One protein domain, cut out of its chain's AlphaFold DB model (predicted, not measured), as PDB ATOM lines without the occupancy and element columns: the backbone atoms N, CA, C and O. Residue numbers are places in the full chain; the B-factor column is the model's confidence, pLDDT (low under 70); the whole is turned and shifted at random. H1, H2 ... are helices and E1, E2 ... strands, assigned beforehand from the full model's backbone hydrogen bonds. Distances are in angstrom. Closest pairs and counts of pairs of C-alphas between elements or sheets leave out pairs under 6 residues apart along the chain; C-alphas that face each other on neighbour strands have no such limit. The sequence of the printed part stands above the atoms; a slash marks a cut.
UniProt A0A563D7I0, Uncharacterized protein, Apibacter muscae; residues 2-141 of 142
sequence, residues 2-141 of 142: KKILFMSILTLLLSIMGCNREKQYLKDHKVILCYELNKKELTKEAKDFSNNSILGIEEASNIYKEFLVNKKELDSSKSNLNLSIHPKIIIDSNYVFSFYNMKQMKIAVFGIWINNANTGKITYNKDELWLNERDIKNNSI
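Overview. This is residues 2 to 141 of the 142 residues of an uncharacterized protein of Apibacter muscae (UniProt A0A563D7I0). A strongly twisted sheet of five strands makes the core of a compact body, from which residues 2 to 17 of the long helix H1 stick out as an arm that makes the length. H2 and H3 pack on the sheet, while the small strand pair E4 and E7 leads into H4, a short helix packed on the edge strand E1. The printed part has 140 residues, with four named helices and seven named strands in the order H1 E1 H2 H3 E2 E3 E4 E5 E6 E7 H4. The larger sheet has the order E1 E2 E3 E5 E6, all antiparallel; the class is mixed, helices and strands. The whole is only just loose, close to compact, with a radius of gyration of the C-alphas of 17.4 A and spans of 61 by 35 by 29 A.

Arrangement. In the sheet, E1, residues 31 to 33, and E2, residues 89 to 91, have N 32 and O 90 within hydrogen-bond range at 2.8 A. E2 forms a hairpin with E3, residues 94 to 97, where N 94 and O 91 are 2.9 A apart. E3 is the antiparallel neighbour of E5, residues 111 to 115, with N 97 and O 112 at 2.8 A. E5 forms a hairpin with E6, residues 122 to 125, with N 123 and O 113 at 2.8 A. H2, residues 44 to 51, and H3, residues 57 to 70, are on one face of this sheet, two layers. The closest C-alphas of H3 and E5 are those of Ala 60 and Ile 114, 6.5 A apart; those of H2 and E1 are Ala 46 and Ile 32, at 6.3 A. H4, residues 133 to 139, only grazes the sheet; its Ile 136 and Val 31 of E1 have the closest C-alphas, 6.5 A apart. E4, residues 106 to 108, and E7, residues 130 to 132, are antiparallel, with N 107 and O 131 at 2.8 A. H1, residues 2 to 28, is not on the larger sheet; its closest C-alpha to E7 is that of Glu 22, 6.2 A from Leu 131. In H1, H2, H3 and H4 every O i to N i+4 pair is within hydrogen-bond range.

Along the chain. H1 begins at C-alpha 2 (349.415, 220.870, 209.456) and is 38.5 A long. H3 measures 20.0 A, E5 12.8 A, and H4 ends at C-alpha 139 (361.842, 232.547, 245.655).

Size, cuts and confidence. The C-alphas of Lys 2 and Ser 77, the two farthest apart, are 61.4 A from each other. The printed part has no cut, and the link H3 to E2 is long, with 18 residues. pLDDT is under 70 at residues 2 to 5, 14 to 19, 73 to 84, 117 to 118 and 140 to 141.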
ATOM      1  N   LYS A   2     347.987 220.997 209.055       61.41
ATOM      2  CA  LYS A   2     349.415 220.870 209.456       61.41
ATOM      3  C   LYS A   2     350.106 222.191 209.864       61.41
ATOM      4  O   LYS A   2     350.830 222.213 210.848       61.41
ATOM      5  N   LYS A   3     349.832 223.303 209.162       62.81
ATOM      6  CA  LYS A   3     350.391 224.636 209.486       62.81
ATOM      7  C   LYS A   3     349.875 225.213 210.814       62.81
ATOM      8  O   LYS A   3     350.642 225.826 211.539       62.81
ATOM      9  N   ILE A   4     348.601 224.986 211.148       67.88
ATOM     10  CA  ILE A   4     347.996 225.462 212.407       67.88
ATOM     11  C   ILE A   4     348.577 224.679 213.591       67.88
ATOM     12  O   ILE A   4     348.963 225.277 214.591       67.88
ATOM     13  N   LEU A   5     348.727 223.358 213.437       69.06
ATOM     14  CA  LEU A   5     349.360 222.506 214.446       69.06
ATOM     15  C   LEU A   5     350.819 222.922 214.699       69.06
ATOM     16  O   LEU A   5     351.237 223.042 215.845       69.06
ATOM     17  N   PHE A   6     351.574 223.211 213.634       74.62
ATOM     18  CA  PHE A   6     352.961 223.668 213.735       74.62
ATOM     19  C   PHE A   6     353.086 225.019 214.455       74.62
ATOM     20  O   PHE A   6     353.904 225.150 215.360       74.62
ATOM     21  N   MET A   7     352.239 226.001 214.120       71.62
ATOM     22  CA  MET A   7     352.250 227.309 214.792       71.62
ATOM     23  C   MET A   7     351.865 227.203 216.273       71.62
ATOM     24  O   MET A   7     352.441 227.906 217.102       71.62
ATOM     25  N   SER A   8     350.945 226.297 216.619       73.88
ATOM     26  CA  SER A   8     350.565 226.022 218.011       73.88
ATOM     27  C   SER A   8     351.692 225.357 218.808       73.88
ATOM     28  O   SER A   8     351.923 225.712 219.959       73.88
ATOM     29  N   ILE A   9     352.416 224.407 218.212       77.81
ATOM     30  CA  ILE A   9     353.565 223.752 218.858       77.81
ATOM     31  C   ILE A   9     354.710 224.754 219.046       77.81
ATOM     32  O   ILE A   9     355.328 224.795 220.107       77.81
ATOM     33  N   LEU A  10     354.957 225.608 218.050       77.44
ATOM     34  CA  LEU A  10     356.004 226.624 218.110       77.44
ATOM     35  C   LEU A  10     355.732 227.674 219.199       77.44
ATOM     36  O   LEU A  10     356.635 228.023 219.954       77.44
ATOM     37  N   THR A  11     354.488 228.140 219.331       72.81
ATOM     38  CA  THR A  11     354.094 229.067 220.410       72.81
ATOM     39  C   THR A  11     354.186 228.421 221.793       72.81
ATOM     40  O   THR A  11     354.635 229.068 222.742       72.81
ATOM     41  N   LEU A  12     353.852 227.134 221.914       72.25
ATOM     42  CA  LEU A  12     354.021 226.398 223.166       72.25
ATOM     43  C   LEU A  12     355.507 226.257 223.540       72.25
ATOM     44  O   LEU A  12     355.885 226.550 224.670       72.25
ATOM     45  N   LEU A  13     356.373 225.910 222.587       71.88
ATOM     46  CA  LEU A  13     357.821 225.814 222.811       71.88
ATOM     47  C   LEU A  13     358.430 227.162 223.218       71.88
ATOM     48  O   LEU A  13     359.164 227.230 224.202       71.88
ATOM     49  N   LEU A  14     358.080 228.246 222.520       69.12
ATOM     50  CA  LEU A  14     358.568 229.593 222.837       69.12
ATOM     51  C   LEU A  14     358.110 230.069 224.224       69.12
ATOM     52  O   LEU A  14     358.888 230.690 224.948       69.12
ATOM     53  N   SER A  15     356.878 229.742 224.629       63.16
ATOM     54  CA  SER A  15     356.378 230.093 225.967       63.16
ATOM     55  C   SER A  15     357.065 229.292 227.079       63.16
ATOM     56  O   SER A  15     357.434 229.870 228.104       63.16
ATOM     57  N   ILE A  16     357.343 228.000 226.862       65.19
ATOM     58  CA  ILE A  16     358.116 227.166 227.800       65.19
ATOM     59  C   ILE A  16     359.556 227.678 227.927       65.19
ATOM     60  O   ILE A  16     360.070 227.776 229.041       65.19
ATOM     61  N   MET A  17     360.202 228.055 226.819       64.94
ATOM     62  CA  MET A  17     361.567 228.597 226.842       64.94
ATOM     63  C   MET A  17     361.648 229.908 227.635       64.94
ATOM     64  O   MET A  17     362.572 230.077 228.429       64.94
ATOM     65  N   GLY A  18     360.671 230.808 227.485       63.12
ATOM     66  CA  GLY A  18     360.595 232.045 228.272       63.12
ATOM     67  C   GLY A  18     360.419 231.792 229.774       63.12
ATOM     68  O   GLY A  18     361.183 232.323 230.580       63.12
ATOM     69  N   CYS A  19     359.471 230.924 230.148       67.94
ATOM     70  CA  CYS A  19     359.241 230.535 231.545       67.94
ATOM     71  C   CYS A  19     360.451 229.823 232.171       67.94
ATOM     72  O   CYS A  19     360.720 229.996 233.359       67.94
ATOM     73  N   ASN A  20     361.195 229.039 231.387       79.88
ATOM     74  CA  ASN A  20     362.410 228.386 231.866       79.88
ATOM     75  C   ASN A  20     363.535 229.384 232.129       79.88
ATOM     76  O   ASN A  20     364.236 229.220 233.121       79.88
ATOM     77  N   ARG A  21     363.693 230.429 231.304       87.94
ATOM     78  CA  ARG A  21     364.733 231.449 231.522       87.94
ATOM     79  C   ARG A  21     364.530 232.198 232.833       87.94
ATOM     80  O   ARG A  21     365.481 232.349 233.585       87.94
ATOM     81  N   GLU A  22     363.303 232.623 233.113       90.75
ATOM     82  CA  GLU A  22     362.962 233.319 234.358       90.75
ATOM     83  C   GLU A  22     363.213 232.435 235.590       90.75
ATOM     84  O   GLU A  22     363.925 232.836 236.508       90.75
ATOM     85  N   LYS A  23     362.710 231.194 235.578       89.88
ATOM     86  CA  LYS A  23     362.928 230.240 236.677       89.88
ATOM     87  C   LYS A  23     364.398 229.898 236.879       89.88
ATOM     88  O   LYS A  23     364.834 229.778 238.016       89.88
ATOM     89  N   GLN A  24     365.138 229.695 235.793       91.31
ATOM     90  CA  GLN A  24     366.560 229.380 235.859       91.31
ATOM     91  C   GLN A  24     367.341 230.564 236.430       91.31
ATOM     92  O   GLN A  24     368.125 230.385 237.349       91.31
ATOM     93  N   TYR A  25     367.035 231.783 235.982       93.88
ATOM     94  CA  TYR A  25     367.653 232.992 236.512       93.88
ATOM     95  C   TYR A  25     367.431 233.147 238.018       93.88
ATOM     96  O   TYR A  25     368.365 233.429 238.755       93.88
ATOM     97  N   LEU A  26     366.203 232.913 238.487       93.94
ATOM     98  CA  LEU A  26     365.871 232.954 239.912       93.94
ATOM     99  C   LEU A  26     366.575 231.849 240.725       93.94
ATOM    100  O   LEU A  26     366.794 232.027 241.918       93.94
ATOM    101  N   LYS A  27     366.954 230.724 240.111       92.62
ATOM    102  CA  LYS A  27     367.784 229.701 240.771       92.62
ATOM    103  C   LYS A  27     369.258 230.091 240.829       92.62
ATOM    104  O   LYS A  27     369.924 229.770 241.806       92.62
ATOM    105  N   ASP A  28     369.746 230.741 239.779       93.94
ATOM    106  CA  ASP A  28     371.167 231.046 239.607       93.94
ATOM    107  C   ASP A  28     371.575 232.359 240.292       93.94
ATOM    108  O   ASP A  28     372.747 232.549 240.609       93.94
ATOM    109  N   HIS A  29     370.613 233.251 240.551       94.19
ATOM    110  CA  HIS A  29     370.838 234.567 241.141       94.19
ATOM    111  C   HIS A  29     369.979 234.804 242.377       94.19
ATOM    112  O   HIS A  29     368.783 234.495 242.408       94.19
ATOM    113  N   LYS A  30     370.559 235.481 243.372       93.94
ATOM    114  CA  LYS A  30     369.790 235.979 244.513       93.94
ATOM    115  C   LYS A  30     369.087 237.267 244.106       93.94
ATOM    116  O   LYS A  30     369.726 238.306 243.970       93.94
ATOM    117  N   VAL A  31     367.769 237.212 243.948       95.75
ATOM    118  CA  VAL A  31     366.960 238.381 243.583       95.75
ATOM    119  C   VAL A  31     366.105 238.809 244.766       95.75
ATOM    120  O   VAL A  31     365.278 238.039 245.244       95.75
ATOM    121  N   ILE A  32     366.278 240.047 245.219       95.00
ATOM    122  CA  ILE A  32     365.499 240.638 246.309       95.00
ATOM    123  C   ILE A  32     364.655 241.772 245.740       95.00
ATOM    124  O   ILE A  32     365.158 242.658 245.052       95.00
ATOM    125  N   LEU A  33     363.364 241.768 246.051       94.38
ATOM    126  CA  LEU A  33     362.477 242.873 245.718       94.38
ATOM    127  C   LEU A  33     362.723 244.043 246.671       94.38
ATOM    128  O   LEU A  33     362.616 243.855 247.877       94.38
ATOM    129  N   CYS A  34     363.006 245.247 246.168       93.31
ATOM    130  CA  CYS A  34     363.209 246.406 247.045       93.31
ATOM    131  C   CYS A  34     361.886 246.912 247.622       93.31
ATOM    132  O   CYS A  34     361.788 247.144 248.820       93.31
ATOM    133  N   TYR A  35     360.864 247.047 246.776       89.50
ATOM    134  CA  TYR A  35     359.548 247.565 247.146       89.50
ATOM    135  C   TYR A  35     358.467 246.671 246.559       89.50
ATOM    136  O   TYR A  35     358.531 246.309 245.385       89.50
ATOM    137  N   GLU A  36     357.449 246.360 247.353       84.75
ATOM    138  CA  GLU A  36     356.250 245.724 246.815       84.75
ATOM    139  C   GLU A  36     355.384 246.727 246.062       84.75
ATOM    140  O   GLU A  36     355.353 247.921 246.389       84.75
ATOM    141  N   LEU A  37     354.600 246.230 245.106       74.56
ATOM    142  CA  LEU A  37     353.597 247.055 244.452       74.56
ATOM    143  C   LEU A  37     352.666 247.719 245.476       74.56
ATOM    144  O   LEU A  37     352.105 247.064 246.353       74.56
ATOM    145  N   ASN A  38     352.473 249.029 245.322       72.12
ATOM    146  CA  ASN A  38     351.655 249.887 246.187       72.12
ATOM    147  C   ASN A  38     352.195 250.098 247.612       72.12
ATOM    148  O   ASN A  38     351.529 250.761 248.409       72.12
ATOM    149  N   LYS A  39     353.398 249.610 247.937       81.62
ATOM    150  CA  LYS A  39     354.073 249.932 249.196       81.62
ATOM    151  C   LYS A  39     355.174 250.959 248.952       81.62
ATOM    152  O   LYS A  39     355.899 250.902 247.964       81.62
ATOM    153  N   LYS A  40     355.286 251.919 249.869       81.69
ATOM    154  CA  LYS A  40     356.380 252.905 249.879       81.69
ATOM    155  C   LYS A  40     357.558 252.467 250.745       81.69
ATOM    156  O   LYS A  40     358.606 253.100 250.719       81.69
ATOM    157  N   GLU A  41     357.378 251.398 251.506       89.62
ATOM    158  CA  GLU A  41     358.399 250.869 252.393       89.62
ATOM    159  C   GLU A  41     359.202 249.771 251.709       89.62
ATOM    160  O   GLU A  41     358.661 248.980 250.931       89.62
ATOM    161  N   LEU A  42     360.488 249.719 252.052       90.94
ATOM    162  CA  LEU A  42     361.354 248.618 251.665       90.94
ATOM    163  C   LEU A  42     360.839 247.296 252.244       90.94
ATOM    164  O   LEU A  42     360.381 247.250 253.395       90.94
ATOM    165  N   THR A  43     360.978 246.221 251.472       93.50
ATOM    166  CA  THR A  43     360.815 244.856 251.987       93.50
ATOM    167  C   THR A  43     361.812 244.596 253.114       93.50
ATOM    168  O   THR A  43     362.839 245.274 253.238       93.50
ATOM    169  N   LYS A  44     361.516 243.605 253.957       93.88
ATOM    170  CA  LYS A  44     362.417 243.246 255.053       93.88
ATOM    171  C   LYS A  44     363.772 242.790 254.509       93.88
ATOM    172  O   LYS A  44     364.793 243.281 254.976       93.88
ATOM    173  N   GLU A  45     363.788 241.947 253.477       93.38
ATOM    174  CA  GLU A  45     365.035 241.447 252.896       93.38
ATOM    175  C   GLU A  45     365.881 242.570 252.282       93.38
ATOM    176  O   GLU A  45     367.105 242.542 252.388       93.38
ATOM    177  N   ALA A  46     365.253 243.580 251.669       93.44
ATOM    178  CA  ALA A  46     365.978 244.724 251.120       93.44
ATOM    179  C   ALA A  46     366.543 245.639 252.215       93.44
ATOM    180  O   ALA A  46     367.663 246.130 252.070       93.44
ATOM    181  N   LYS A  47     365.805 245.845 253.320       94.12
ATOM    182  CA  LYS A  47     366.319 246.557 254.506       94.12
ATOM    183  C   LYS A  47     367.525 245.827 255.089       94.12
ATOM    184  O   LYS A  47     368.567 246.443 255.289       94.12
ATOM    185  N   ASP A  48     367.399 244.520 255.299       93.38
ATOM    186  CA  ASP A  48     368.463 243.690 255.865       93.38
ATOM    187  C   ASP A  48     369.697 243.689 254.956       93.38
ATOM    188  O   ASP A  48     370.820 243.854 255.429       93.38
ATOM    189  N   PHE A  49     369.506 243.577 253.642       91.88
ATOM    190  CA  PHE A  49     370.598 243.682 252.679       91.88
ATOM    191  C   PHE A  49     371.281 245.056 252.725       91.88
ATOM    192  O   PHE A  49     372.504 245.119 252.826       91.88
ATOM    193  N   SER A  50     370.506 246.146 252.706       91.19
ATOM    194  CA  SER A  50     371.035 247.514 252.761       91.19
ATOM    195  C   SER A  50     371.854 247.751 254.032       91.19
ATOM    196  O   SER A  50     372.955 248.289 253.954       91.19
ATOM    197  N   ASN A  51     371.360 247.301 255.188       91.00
ATOM    198  CA  ASN A  51     372.017 247.495 256.485       91.00
ATOM    199  C   ASN A  51     373.338 246.725 256.632       91.00
ATOM    200  O   ASN A  51     374.184 247.117 257.429       91.00
ATOM    201  N   ASN A  52     373.512 245.631 255.885       88.88
ATOM    202  CA  ASN A  52     374.717 244.798 255.930       88.88
ATOM    203  C   ASN A  52     375.700 245.090 254.785       88.88
ATOM    204  O   ASN A  52     376.711 244.404 254.645       88.88
ATOM    205  N   SER A  53     375.393 246.068 253.937       86.19
ATOM    206  CA  SER A  53     376.194 246.389 252.761       86.19
ATOM    207  C   SER A  53     377.081 247.611 252.962       86.19
ATOM    208  O   SER A  53     376.796 248.459 253.801       86.19
ATOM    209  N   ILE A  54     378.152 247.721 252.166       87.38
ATOM    210  CA  ILE A  54     379.057 248.881 252.217       87.38
ATOM    211  C   ILE A  54     378.333 250.158 251.772       87.38
ATOM    212  O   ILE A  54     378.555 251.226 252.332       87.38
ATOM    213  N   LEU A  55     377.475 250.044 250.756       88.50
ATOM    214  CA  LEU A  55     376.652 251.139 250.252       88.50
ATOM    215  C   LEU A  55     375.186 250.818 250.500       88.50
ATOM    216  O   LEU A  55     374.683 249.826 249.970       88.50
ATOM    217  N   GLY A  56     374.490 251.670 251.243       91.00
ATOM    218  CA  GLY A  56     373.049 251.566 251.407       91.00
ATOM    219  C   GLY A  56     372.283 251.957 250.141       91.00
ATOM    220  O   GLY A  56     372.831 252.407 249.126       91.00
ATOM    221  N   ILE A  57     370.966 251.754 250.192       90.50
ATOM    222  CA  ILE A  57     370.056 252.089 249.089       90.50
ATOM    223  C   ILE A  57     370.061 253.593 248.787       90.50
ATOM    224  O   ILE A  57     369.929 253.978 247.621       90.50
ATOM    225  N   GLU A  58     370.205 254.447 249.800       89.69
ATOM    226  CA  GLU A  58     370.229 255.902 249.618       89.69
ATOM    227  C   GLU A  58     371.500 256.353 248.897       89.69
ATOM    228  O   GLU A  58     371.415 257.091 247.911       89.69
ATOM    229  N   GLU A  59     372.662 255.840 249.297       90.81
ATOM    230  CA  GLU A  59     373.942 256.125 248.650       90.81
ATOM    231  C   GLU A  59     373.932 255.665 247.193       90.81
ATOM    232  O   GLU A  59     374.287 256.429 246.292       90.81
ATOM    233  N   ALA A  60     373.445 254.451 246.929       92.19
ATOM    234  CA  ALA A  60     373.297 253.956 245.565       92.19
ATOM    235  C   ALA A  60     372.342 254.826 244.734       92.19
ATOM    236  O   ALA A  60     372.599 255.096 243.559       92.19
ATOM    237  N   SER A  61     371.256 255.308 245.342       91.50
ATOM    238  CA  SER A  61     370.306 256.211 244.684       91.50
ATOM    239  C   SER A  61     370.952 257.552 244.327       91.50
ATOM    240  O   SER A  61     370.661 258.106 243.265       91.50
ATOM    241  N   ASN A  62     371.855 258.063 245.164       90.06
ATOM    242  CA  ASN A  62     372.604 259.288 244.884       90.06
ATOM    243  C   ASN A  62     373.614 259.091 243.747       90.06
ATOM    244  O   ASN A  62     373.601 259.876 242.800       90.06
ATOM    245  N   ILE A  63     374.380 257.993 243.763       91.62
ATOM    246  CA  ILE A  63     375.288 257.623 242.660       91.62
ATOM    247  C   ILE A  63     374.516 257.541 241.333       91.62
ATOM    248  O   ILE A  63     374.965 258.045 240.301       91.62
ATOM    249  N   TYR A  64     373.322 256.942 241.348       91.00
ATOM    250  CA  TYR A  64     372.485 256.856 240.155       91.00
ATOM    251  C   TYR A  64     372.012 258.231 239.658       91.00
ATOM    252  O   TYR A  64     372.047 258.500 238.456       91.00
ATOM    253  N   LYS A  65     371.593 259.129 240.556       87.62
ATOM    254  CA  LYS A  65     371.194 260.499 240.185       87.62
ATOM    255  C   LYS A  65     372.352 261.268 239.558       87.62
ATOM    256  O   LYS A  65     372.166 261.879 238.506       87.62
ATOM    257  N   GLU A  66     373.537 261.209 240.161       87.50
ATOM    258  CA  GLU A  66     374.746 261.835 239.615       87.50
ATOM    259  C   GLU A  66     375.067 261.301 238.218       87.50
ATOM    260  O   GLU A  66     375.365 262.073 237.306       87.50
ATOM    261  N   PHE A  67     374.933 259.988 238.013       87.62
ATOM    262  CA  PHE A  67     375.085 259.376 236.697       87.62
ATOM    263  C   PHE A  67     374.116 259.964 235.662       87.62
ATOM    264  O   PHE A  67     374.553 260.342 234.572       87.62
ATOM    265  N   LEU A  68     372.828 260.094 235.996       86.38
ATOM    266  CA  LEU A  68     371.829 260.664 235.085       86.38
ATOM    267  C   LEU A  68     372.111 262.136 234.748       86.38
ATOM    268  O   LEU A  68     371.979 262.535 233.587       86.38
ATOM    269  N   VAL A  69     372.532 262.936 235.734       83.12
ATOM    270  CA  VAL A  69     372.932 264.338 235.523       83.12
ATOM    271  C   VAL A  69     374.136 264.413 234.583       83.12
ATOM    272  O   VAL A  69     374.102 265.139 233.589       83.12
ATOM    273  N   ASN A  70     375.169 263.605 234.831       84.12
ATOM    274  CA  ASN A  70     376.377 263.564 234.001       84.12
ATOM    275  C   ASN A  70     376.085 263.124 232.559       84.12
ATOM    276  O   ASN A  70     376.729 263.590 231.618       84.12
ATOM    277  N   LYS A  71     375.091 262.251 232.365       80.81
ATOM    278  CA  LYS A  71     374.615 261.832 231.041       80.81
ATOM    279  C   LYS A  71     373.704 262.851 230.356       80.81
ATOM    280  O   LYS A  71     373.351 262.636 229.201       80.81
ATOM    281  N   LYS A  72     373.359 263.960 231.024       74.25
ATOM    282  CA  LYS A  72     372.328 264.925 230.597       74.25
ATOM    283  C   LYS A  72     370.952 264.277 230.388       74.25
ATOM    284  O   LYS A  72     370.103 264.834 229.699       74.25
ATOM    285  N   GLU A  73     370.732 263.107 230.983       67.06
ATOM    286  CA  GLU A  73     369.439 262.415 231.003       67.06
ATOM    287  C   GLU A  73     368.538 262.957 232.123       67.06
ATOM    288  O   GLU A  73     367.321 262.786 232.088       67.06
ATOM    289  N   LEU A  74     369.130 263.681 233.080       62.69
ATOM    290  CA  LEU A  74     368.438 264.525 234.044       62.69
ATOM    291  C   LEU A  74     368.935 265.969 233.898       62.69
ATOM    292  O   LEU A  74     370.131 266.238 233.979       62.69
ATOM    293  N   ASP A  75     368.014 266.906 233.685       56.34
ATOM    294  CA  ASP A  75     368.326 268.336 233.637       56.34
ATOM    295  C   ASP A  75     368.698 268.813 235.051       56.34
ATOM    296  O   ASP A  75     367.908 268.659 235.984       56.34
ATOM    297  N   SER A  76     369.898 269.371 235.238       54.09
ATOM    298  CA  SER A  76     370.388 269.813 236.552       54.09
ATOM    299  C   SER A  76     369.506 270.905 237.164       54.09
ATOM    300  O   SER A  76     369.416 271.000 238.384       54.09
ATOM    301  N   SER A  77     368.782 271.679 236.349       52.47
ATOM    302  CA  SER A  77     367.782 272.655 236.811       52.47
ATOM    303  C   SER A  77     366.476 272.003 237.298       52.47
ATOM    304  O   SER A  77     365.753 272.569 238.117       52.47
ATOM    305  N   LYS A  78     366.210 270.770 236.848       47.59
ATOM    306  CA  LYS A  78     365.144 269.875 237.316       47.59
ATOM    307  C   LYS A  78     365.647 268.846 238.329       47.59
ATOM    308  O   LYS A  78     364.869 267.988 238.726       47.59
ATOM    309  N   SER A  79     366.899 268.930 238.788       48.00
ATOM    310  CA  SER A  79     367.408 268.101 239.897       48.00
ATOM    311  C   SER A  79     366.646 268.336 241.211       48.00
ATOM    312  O   SER A  79     366.644 267.475 242.083       48.00
ATOM    313  N   ASN A  80     365.909 269.453 241.292       42.94
ATOM    314  CA  ASN A  80     364.885 269.735 242.300       42.94
ATOM    315  C   ASN A  80     363.596 268.906 242.144       42.94
ATOM    316  O   ASN A  80     362.699 269.013 242.982       42.94
ATOM    317  N   LEU A  81     363.460 268.065 241.111       44.28
ATOM    318  CA  LEU A  81     362.523 266.956 241.198       44.28
ATOM    319  C   LEU A  81     363.049 266.029 242.294       44.28
ATOM    320  O   LEU A  81     363.952 265.227 242.072       44.28
ATOM    321  N   ASN A  82     362.391 266.103 243.451       49.34
ATOM    322  CA  ASN A  82     362.255 265.052 244.461       49.34
ATOM    323  C   ASN A  82     361.664 263.759 243.850       49.34
ATOM    324  O   ASN A  82     360.725 263.159 244.373       49.34
ATOM    325  N   LEU A  83     362.167 263.322 242.695       54.28
ATOM    326  CA  LEU A  83     361.891 262.011 242.161       54.28
ATOM    327  C   LEU A  83     362.684 261.059 243.051       54.28
ATOM    328  O   LEU A  83     363.915 261.005 243.007       54.28
ATOM    329  N   SER A  84     361.965 260.361 243.920       62.75
ATOM    330  CA  SER A  84     362.501 259.270 244.724       62.75
ATOM    331  C   SER A  84     362.909 258.142 243.777       62.75
ATOM    332  O   SER A  84     362.128 257.240 243.466       62.75
ATOM    333  N   ILE A  85     364.106 258.256 243.205       79.38
ATOM    334  CA  ILE A  85     364.665 257.249 242.317       79.38
ATOM    335  C   ILE A  85     365.334 256.209 243.194       79.38
ATOM    336  O   ILE A  85     366.344 256.489 243.827       79.38
ATOM    337  N   HIS A  86     364.753 255.019 243.209       88.12
ATOM    338  CA  HIS A  86     365.223 253.903 244.009       88.12
ATOM    339  C   HIS A  86     365.395 252.661 243.140       88.12
ATOM    340  O   HIS A  86     364.656 252.505 242.154       88.12
ATOM    341  N   PRO A  87     366.314 251.757 243.522       93.31
ATOM    342  CA  PRO A  87     366.422 250.467 242.870       93.31
ATOM    343  C   PRO A  87     365.107 249.700 243.012       93.31
ATOM    344  O   PRO A  87     364.404 249.809 244.021       93.31
ATOM    345  N   LYS A  88     364.752 248.931 241.984       93.31
ATOM    346  CA  LYS A  88     363.533 248.105 241.997       93.31
ATOM    347  C   LYS A  88     363.788 246.742 242.609       93.31
ATOM    348  O   LYS A  88     362.945 246.230 243.344       93.31
ATOM    349  N   ILE A  89     364.958 246.196 242.321       94.81
ATOM    350  CA  ILE A  89     365.430 244.915 242.822       94.81
ATOM    351  C   ILE A  89     366.907 245.028 243.182       94.81
ATOM    352  O   ILE A  89     367.627 245.904 242.694       94.81
ATOM    353  N   ILE A  90     367.349 244.113 244.028       94.94
ATOM    354  CA  ILE A  90     368.752 243.788 244.234       94.94
ATOM    355  C   ILE A  90     368.991 242.446 243.556       94.94
ATOM    356  O   ILE A  90     368.203 241.518 243.738       94.94
ATOM    357  N   ILE A  91     370.066 242.350 242.780       95.12
ATOM    358  CA  ILE A  91     370.507 241.095 242.175       95.12
ATOM    359  C   ILE A  91     371.933 240.824 242.635       95.12
ATOM    360  O   ILE A  91     372.848 241.610 242.364       95.12
ATOM    361  N   ASP A  92     372.096 239.712 243.342       92.88
ATOM    362  CA  ASP A  92     373.311 239.276 244.018       92.88
ATOM    363  C   ASP A  92     373.840 240.347 244.980       92.88
ATOM    364  O   ASP A  92     373.418 240.422 246.132       92.88
ATOM    365  N   SER A  93     374.735 241.213 244.505       91.81
ATOM    366  CA  SER A  93     375.308 242.324 245.272       91.81
ATOM    367  C   SER A  93     375.178 243.676 244.569       91.81
ATOM    368  O   SER A  93     375.997 244.579 244.763       91.81
ATOM    369  N   ASN A  94     374.186 243.814 243.692       94.88
ATOM    370  CA  ASN A  94     373.988 245.011 242.886       94.88
ATOM    371  C   ASN A  94     372.594 245.585 243.114       94.88
ATOM    372  O   ASN A  94     371.597 244.870 243.016       94.88
ATOM    373  N   TYR A  95     372.524 246.892 243.345       95.31
ATOM    374  CA  TYR A  95     371.272 247.633 243.260       95.31
ATOM    375  C   TYR A  95     370.929 247.871 241.796       95.31
ATOM    376  O   TYR A  95     371.737 248.433 241.051       95.31
ATOM    377  N   VAL A  96     369.731 247.460 241.388       95.38
ATOM    378  CA  VAL A  96     369.304 247.513 239.990       95.38
ATOM    379  C   VAL A  96     368.245 248.594 239.807       95.38
ATOM    380  O   VAL A  96     367.108 248.500 240.285       95.38
ATOM    381  N   PHE A  97     368.641 249.641 239.090       94.00
ATOM    382  CA  PHE A  97     367.795 250.743 238.656       94.00
ATOM    383  C   PHE A  97     367.235 250.397 237.281       94.00
ATOM    384  O   PHE A  97     367.873 250.601 236.244       94.00
ATOM    385  N   SER A  98     366.038 249.817 237.293       92.06
ATOM    386  CA  SER A  98     365.379 249.289 236.105       92.06
ATOM    387  C   SER A  98     363.901 249.665 236.045       92.06
ATOM    388  O   SER A  98     363.325 250.265 236.960       92.06
ATOM    389  N   PHE A  99     363.284 249.335 234.913       90.25
ATOM    390  CA  PHE A  99     361.878 249.613 234.676       90.25
ATOM    391  C   PHE A  99     360.973 248.581 235.355       90.25
ATOM    392  O   PHE A  99     361.209 247.374 235.295       90.25
ATOM    393  N   TYR A 100     359.879 249.073 235.935       90.19
ATOM    394  CA  TYR A 100     358.795 248.249 236.452       90.19
ATOM    395  C   TYR A 100     357.558 248.375 235.557       90.19
ATOM    396  O   TYR A 100     356.945 249.441 235.466       90.19
ATOM    397  N   ASN A 101     357.163 247.280 234.912       90.00
ATOM    398  CA  ASN A 101     355.943 247.221 234.122       90.00
ATOM    399  C   ASN A 101     354.742 246.909 235.019       90.00
ATOM    400  O   ASN A 101     354.422 245.745 235.262       90.00
ATOM    401  N   MET A 102     354.031 247.957 235.442       86.38
ATOM    402  CA  MET A 102     352.843 247.834 236.296       86.38
ATOM    403  C   MET A 102     351.706 247.013 235.675       86.38
ATOM    404  O   MET A 102     350.946 246.393 236.406       86.38
ATOM    405  N   LYS A 103     351.566 246.983 234.342       87.25
ATOM    406  CA  LYS A 103     350.488 246.215 233.689       87.25
ATOM    407  C   LYS A 103     350.752 244.714 233.731       87.25
ATOM    408  O   LYS A 103     349.818 243.929 233.832       87.25
ATOM    409  N   GLN A 104     352.019 244.323 233.610       88.50
ATOM    410  CA  GLN A 104     352.434 242.917 233.574       88.50
ATOM    411  C   GLN A 104     352.941 242.407 234.928       88.50
ATOM    412  O   GLN A 104     353.196 241.213 235.059       88.50
ATOM    413  N   MET A 105     353.083 243.295 235.916       90.44
ATOM    414  CA  MET A 105     353.727 243.023 237.204       90.44
ATOM    415  C   MET A 105     355.132 242.435 237.043       90.44
ATOM    416  O   MET A 105     355.500 241.464 237.708       90.44
ATOM    417  N   LYS A 106     355.892 242.985 236.088       92.88
ATOM    418  CA  LYS A 106     357.235 242.508 235.754       92.88
ATOM    419  C   LYS A 106     358.292 243.580 235.952       92.88
ATOM    420  O   LYS A 106     358.071 244.746 235.626       92.88
ATOM    421  N   ILE A 107     359.459 243.160 236.418       94.50
ATOM    422  CA  ILE A 107     360.626 244.003 236.665       94.50
ATOM    423  C   ILE A 107     361.704 243.635 235.657       94.50
ATOM    424  O   ILE A 107     362.013 242.456 235.483       94.50
ATOM    425  N   ALA A 108     362.257 244.633 234.978       94.88
ATOM    426  CA  ALA A 108     363.382 244.432 234.080       94.88
ATOM    427  C   ALA A 108     364.655 244.100 234.874       94.88
ATOM    428  O   ALA A 108     364.944 244.727 235.896       94.88
ATOM    429  N   VAL A 109     365.424 243.132 234.379       95.44
ATOM    430  CA  VAL A 109     366.775 242.816 234.876       95.44
ATOM    431  C   VAL A 109     367.813 243.753 234.256       95.44
ATOM    432  O   VAL A 109     368.776 244.151 234.908       95.44
ATOM    433  N   PHE A 110     367.585 244.165 233.011       92.44
ATOM    434  CA  PHE A 110     368.402 245.152 232.320       92.44
ATOM    435  C   PHE A 110     368.183 246.566 232.868       92.44
ATOM    436  O   PHE A 110     367.116 246.916 233.385       92.44
ATOM    437  N   GLY A 111     369.205 247.400 232.716       91.25
ATOM    438  CA  GLY A 111     369.242 248.748 233.265       91.25
ATOM    439  C   GLY A 111     370.592 249.055 233.892       91.25
ATOM    440  O   GLY A 111     371.619 248.476 233.527       91.25
ATOM    441  N   ILE A 112     370.587 249.984 234.841       94.06
ATOM    442  CA  ILE A 112     371.805 250.435 235.505       94.06
ATOM    443  C   ILE A 112     371.977 249.685 236.817       94.06
ATOM    444  O   ILE A 112     371.089 249.661 237.669       94.06
ATOM    445  N   TRP A 113     373.131 249.051 236.953       95.31
ATOM    446  CA  TRP A 113     373.507 248.249 238.101       95.31
ATOM    447  C   TRP A 113     374.603 248.977 238.861       95.31
ATOM    448  O   TRP A 113     375.629 249.340 238.282       95.31
ATOM    449  N   ILE A 114     374.395 249.169 240.158       94.25
ATOM    450  CA  ILE A 114     375.379 249.773 241.053       94.25
ATOM    451  C   ILE A 114     375.856 248.693 242.009       94.25
ATOM    452  O   ILE A 114     375.076 248.175 242.811       94.25
ATOM    453  N   ASN A 115     377.135 248.338 241.904       91.88
ATOM    454  CA  ASN A 115     377.733 247.315 242.750       91.88
ATOM    455  C   ASN A 115     377.864 247.826 244.187       91.88
ATOM    456  O   ASN A 115     378.641 248.747 244.449       91.88
ATOM    457  N   ASN A 116     377.130 247.212 245.114       74.00
ATOM    458  CA  ASN A 116     377.165 247.601 246.519       74.00
ATOM    459  C   ASN A 116     378.218 246.848 247.333       74.00
ATOM    460  O   ASN A 116     378.602 247.329 248.395       74.00
ATOM    461  N   ALA A 117     378.668 245.683 246.847       59.75
ATOM    462  CA  ALA A 117     379.525 244.813 247.638       59.75
ATOM    463  C   ALA A 117     380.911 245.409 247.851       59.75
ATOM    464  O   ALA A 117     381.497 245.113 248.878       59.75
ATOM    465  N   ASN A 118     381.441 246.217 246.919       55.88
ATOM    466  CA  ASN A 118     382.845 246.631 247.011       55.88
ATOM    467  C   ASN A 118     383.189 248.051 246.519       55.88
ATOM    468  O   ASN A 118     384.263 248.530 246.871       55.88
ATOM    469  N   THR A 119     382.391 248.715 245.662       72.00
ATOM    470  CA  THR A 119     382.948 249.856 244.881       72.00
ATOM    471  C   THR A 119     382.017 251.004 244.478       72.00
ATOM    472  O   THR A 119     382.527 252.049 244.084       72.00
ATOM    473  N   GLY A 120     380.687 250.843 244.467       82.88
ATOM    474  CA  GLY A 120     379.786 251.837 243.851       82.88
ATOM    475  C   GLY A 120     379.908 251.912 242.325       82.88
ATOM    476  O   GLY A 120     379.358 252.810 241.688       82.88
ATOM    477  N   LYS A 121     380.626 250.958 241.715       91.69
ATOM    478  CA  LYS A 121     380.844 250.903 240.274       91.69
ATOM    479  C   LYS A 121     379.517 250.734 239.542       91.69
ATOM    480  O   LYS A 121     378.763 249.794 239.798       91.69
ATOM    481  N   ILE A 122     379.300 251.619 238.578       92.38
ATOM    482  CA  ILE A 122     378.167 251.570 237.664       92.38
ATOM    483  C   ILE A 122     378.476 250.598 236.525       92.38
ATOM    484  O   ILE A 122     379.527 250.670 235.883       92.38
ATOM    485  N   THR A 123     377.535 249.706 236.247       93.12
ATOM    486  CA  THR A 123     377.535 248.824 235.077       93.12
ATOM    487  C   THR A 123     376.179 248.883 234.384       93.12
ATOM    488  O   THR A 123     375.177 249.274 234.980       93.12
ATOM    489  N   TYR A 124     376.156 248.541 233.098       91.44
ATOM    490  CA  TYR A 124     374.926 248.488 232.318       91.44
ATOM    491  C   TYR A 124     374.666 247.048 231.904       91.44
ATOM    492  O   TYR A 124     375.448 246.475 231.142       91.44
ATOM    493  N   ASN A 125     373.582 246.473 232.414       90.81
ATOM    494  CA  ASN A 125     373.133 245.152 232.005       90.81
ATOM    495  C   ASN A 125     372.149 245.305 230.830       90.81
ATOM    496  O   ASN A 125     371.232 246.127 230.889       90.81
ATOM    497  N   LYS A 126     372.372 244.529 229.763       89.44
ATOM    498  CA  LYS A 126     371.577 244.522 228.520       89.44
ATOM    499  C   LYS A 126     370.739 243.253 228.347       89.44
ATOM    500  O   LYS A 126     370.128 243.073 227.298       89.44
ATOM    501  N   ASP A 127     370.729 242.369 229.333       88.31
ATOM    502  CA  ASP A 127     370.010 241.107 229.272       88.31
ATOM    503  C   ASP A 127     368.512 241.386 229.349       88.31
ATOM    504  O   ASP A 127     367.969 241.712 230.405       88.31
ATOM    505  N   GLU A 128     367.837 241.259 228.208       88.81
ATOM    506  CA  GLU A 128     366.398 241.480 228.061       88.81
ATOM    507  C   GLU A 128     365.585 240.365 228.740       88.81
ATOM    508  O   GLU A 128     364.938 239.528 228.105       88.81
ATOM    509  N   LEU A 129     365.644 240.340 230.068       93.19
ATOM    510  CA  LEU A 129     364.900 239.454 230.942       93.19
ATOM    511  C   LEU A 129     363.978 240.279 231.838       93.19
ATOM    512  O   LEU A 129     364.338 241.342 232.348       93.19
ATOM    513  N   TRP A 130     362.774 239.754 232.030       94.19
ATOM    514  CA  TRP A 130     361.745 240.340 232.870       94.19
ATOM    515  C   TRP A 130     361.288 239.313 233.895       94.19
ATOM    516  O   TRP A 130     360.845 238.231 233.510       94.19
ATOM    517  N   LEU A 131     361.341 239.680 235.169       94.50
ATOM    518  CA  LEU A 131     360.953 238.826 236.290       94.50
ATOM    519  C   LEU A 131     359.580 239.243 236.815       94.50
ATOM    520  O   LEU A 131     359.319 240.432 236.987       94.50
ATOM    521  N   ASN A 132     358.697 238.290 237.075       93.62
ATOM    522  CA  ASN A 132     357.419 238.508 237.730       93.62
ATOM    523  C   ASN A 132     357.649 238.818 239.210       93.62
ATOM    524  O   ASN A 132     358.335 238.067 239.903       93.62
ATOM    525  N   GLU A 133     357.029 239.881 239.725       91.88
ATOM    526  CA  GLU A 133     357.148 240.239 241.146       91.88
ATOM    527  C   GLU A 133     356.751 239.072 242.065       91.88
ATOM    528  O   GLU A 133     357.388 238.841 243.093       91.88
ATOM    529  N   ARG A 134     355.720 238.305 241.685       91.38
ATOM    530  CA  ARG A 134     355.257 237.158 242.478       91.38
ATOM    531  C   ARG A 134     356.295 236.043 242.539       91.38
ATOM    532  O   ARG A 134     356.463 235.443 243.595       91.38
ATOM    533  N   ASP A 135     356.989 235.791 241.436       92.06
ATOM    534  CA  ASP A 135     357.990 234.727 241.367       92.06
ATOM    535  C   ASP A 135     359.249 235.109 242.157       92.06
ATOM    536  O   ASP A 135     359.813 234.257 242.838       92.06
ATOM    537  N   ILE A 136     359.615 236.399 242.181       92.00
ATOM    538  CA  ILE A 136     360.666 236.916 243.073       92.00
ATOM    539  C   ILE A 136     360.288 236.677 244.542       92.00
ATOM    540  O   ILE A 136     361.070 236.091 245.284       92.00
ATOM    541  N   LYS A 137     359.077 237.078 244.964       87.19
ATOM    542  CA  LYS A 137     358.617 236.909 246.358       87.19
ATOM    543  C   LYS A 137     358.616 235.450 246.803       87.19
ATOM    544  O   LYS A 137     359.042 235.148 247.910       87.19
ATOM    545  N   ASN A 138     358.148 234.552 245.941       83.81
ATOM    546  CA  ASN A 138     358.092 233.125 246.249       83.81
ATOM    547  C   ASN A 138     359.486 232.492 246.338       83.81
ATOM    548  O   ASN A 138     359.658 231.507 247.049       83.81
ATOM    549  N   ASN A 139     360.471 233.040 245.623       80.38
ATOM    550  CA  ASN A 139     361.842 232.547 245.655       80.38
ATOM    551  C   ASN A 139     362.598 232.964 246.929       80.38
ATOM    552  O   ASN A 139     363.453 232.222 247.391       80.38
ATOM    553  N   SER A 140     362.249 234.103 247.536       61.59
ATOM    554  CA  SER A 140     362.860 234.579 248.790       61.59
ATOM    555  C   SER A 140     362.494 233.760 250.040       61.59
ATOM    556  O   SER A 140     363.054 234.009 251.105       61.59
ATOM    557  N   ILE A 141     361.526 232.838 249.945       53.41
ATOM    558  CA  ILE A 141     360.952 232.090 251.084       53.41
ATOM    559  C   ILE A 141     361.598 230.694 251.259       53.41
ATOM    560  O   ILE A 141     361.316 230.016 252.247       53.41
TER     561      ILE A 141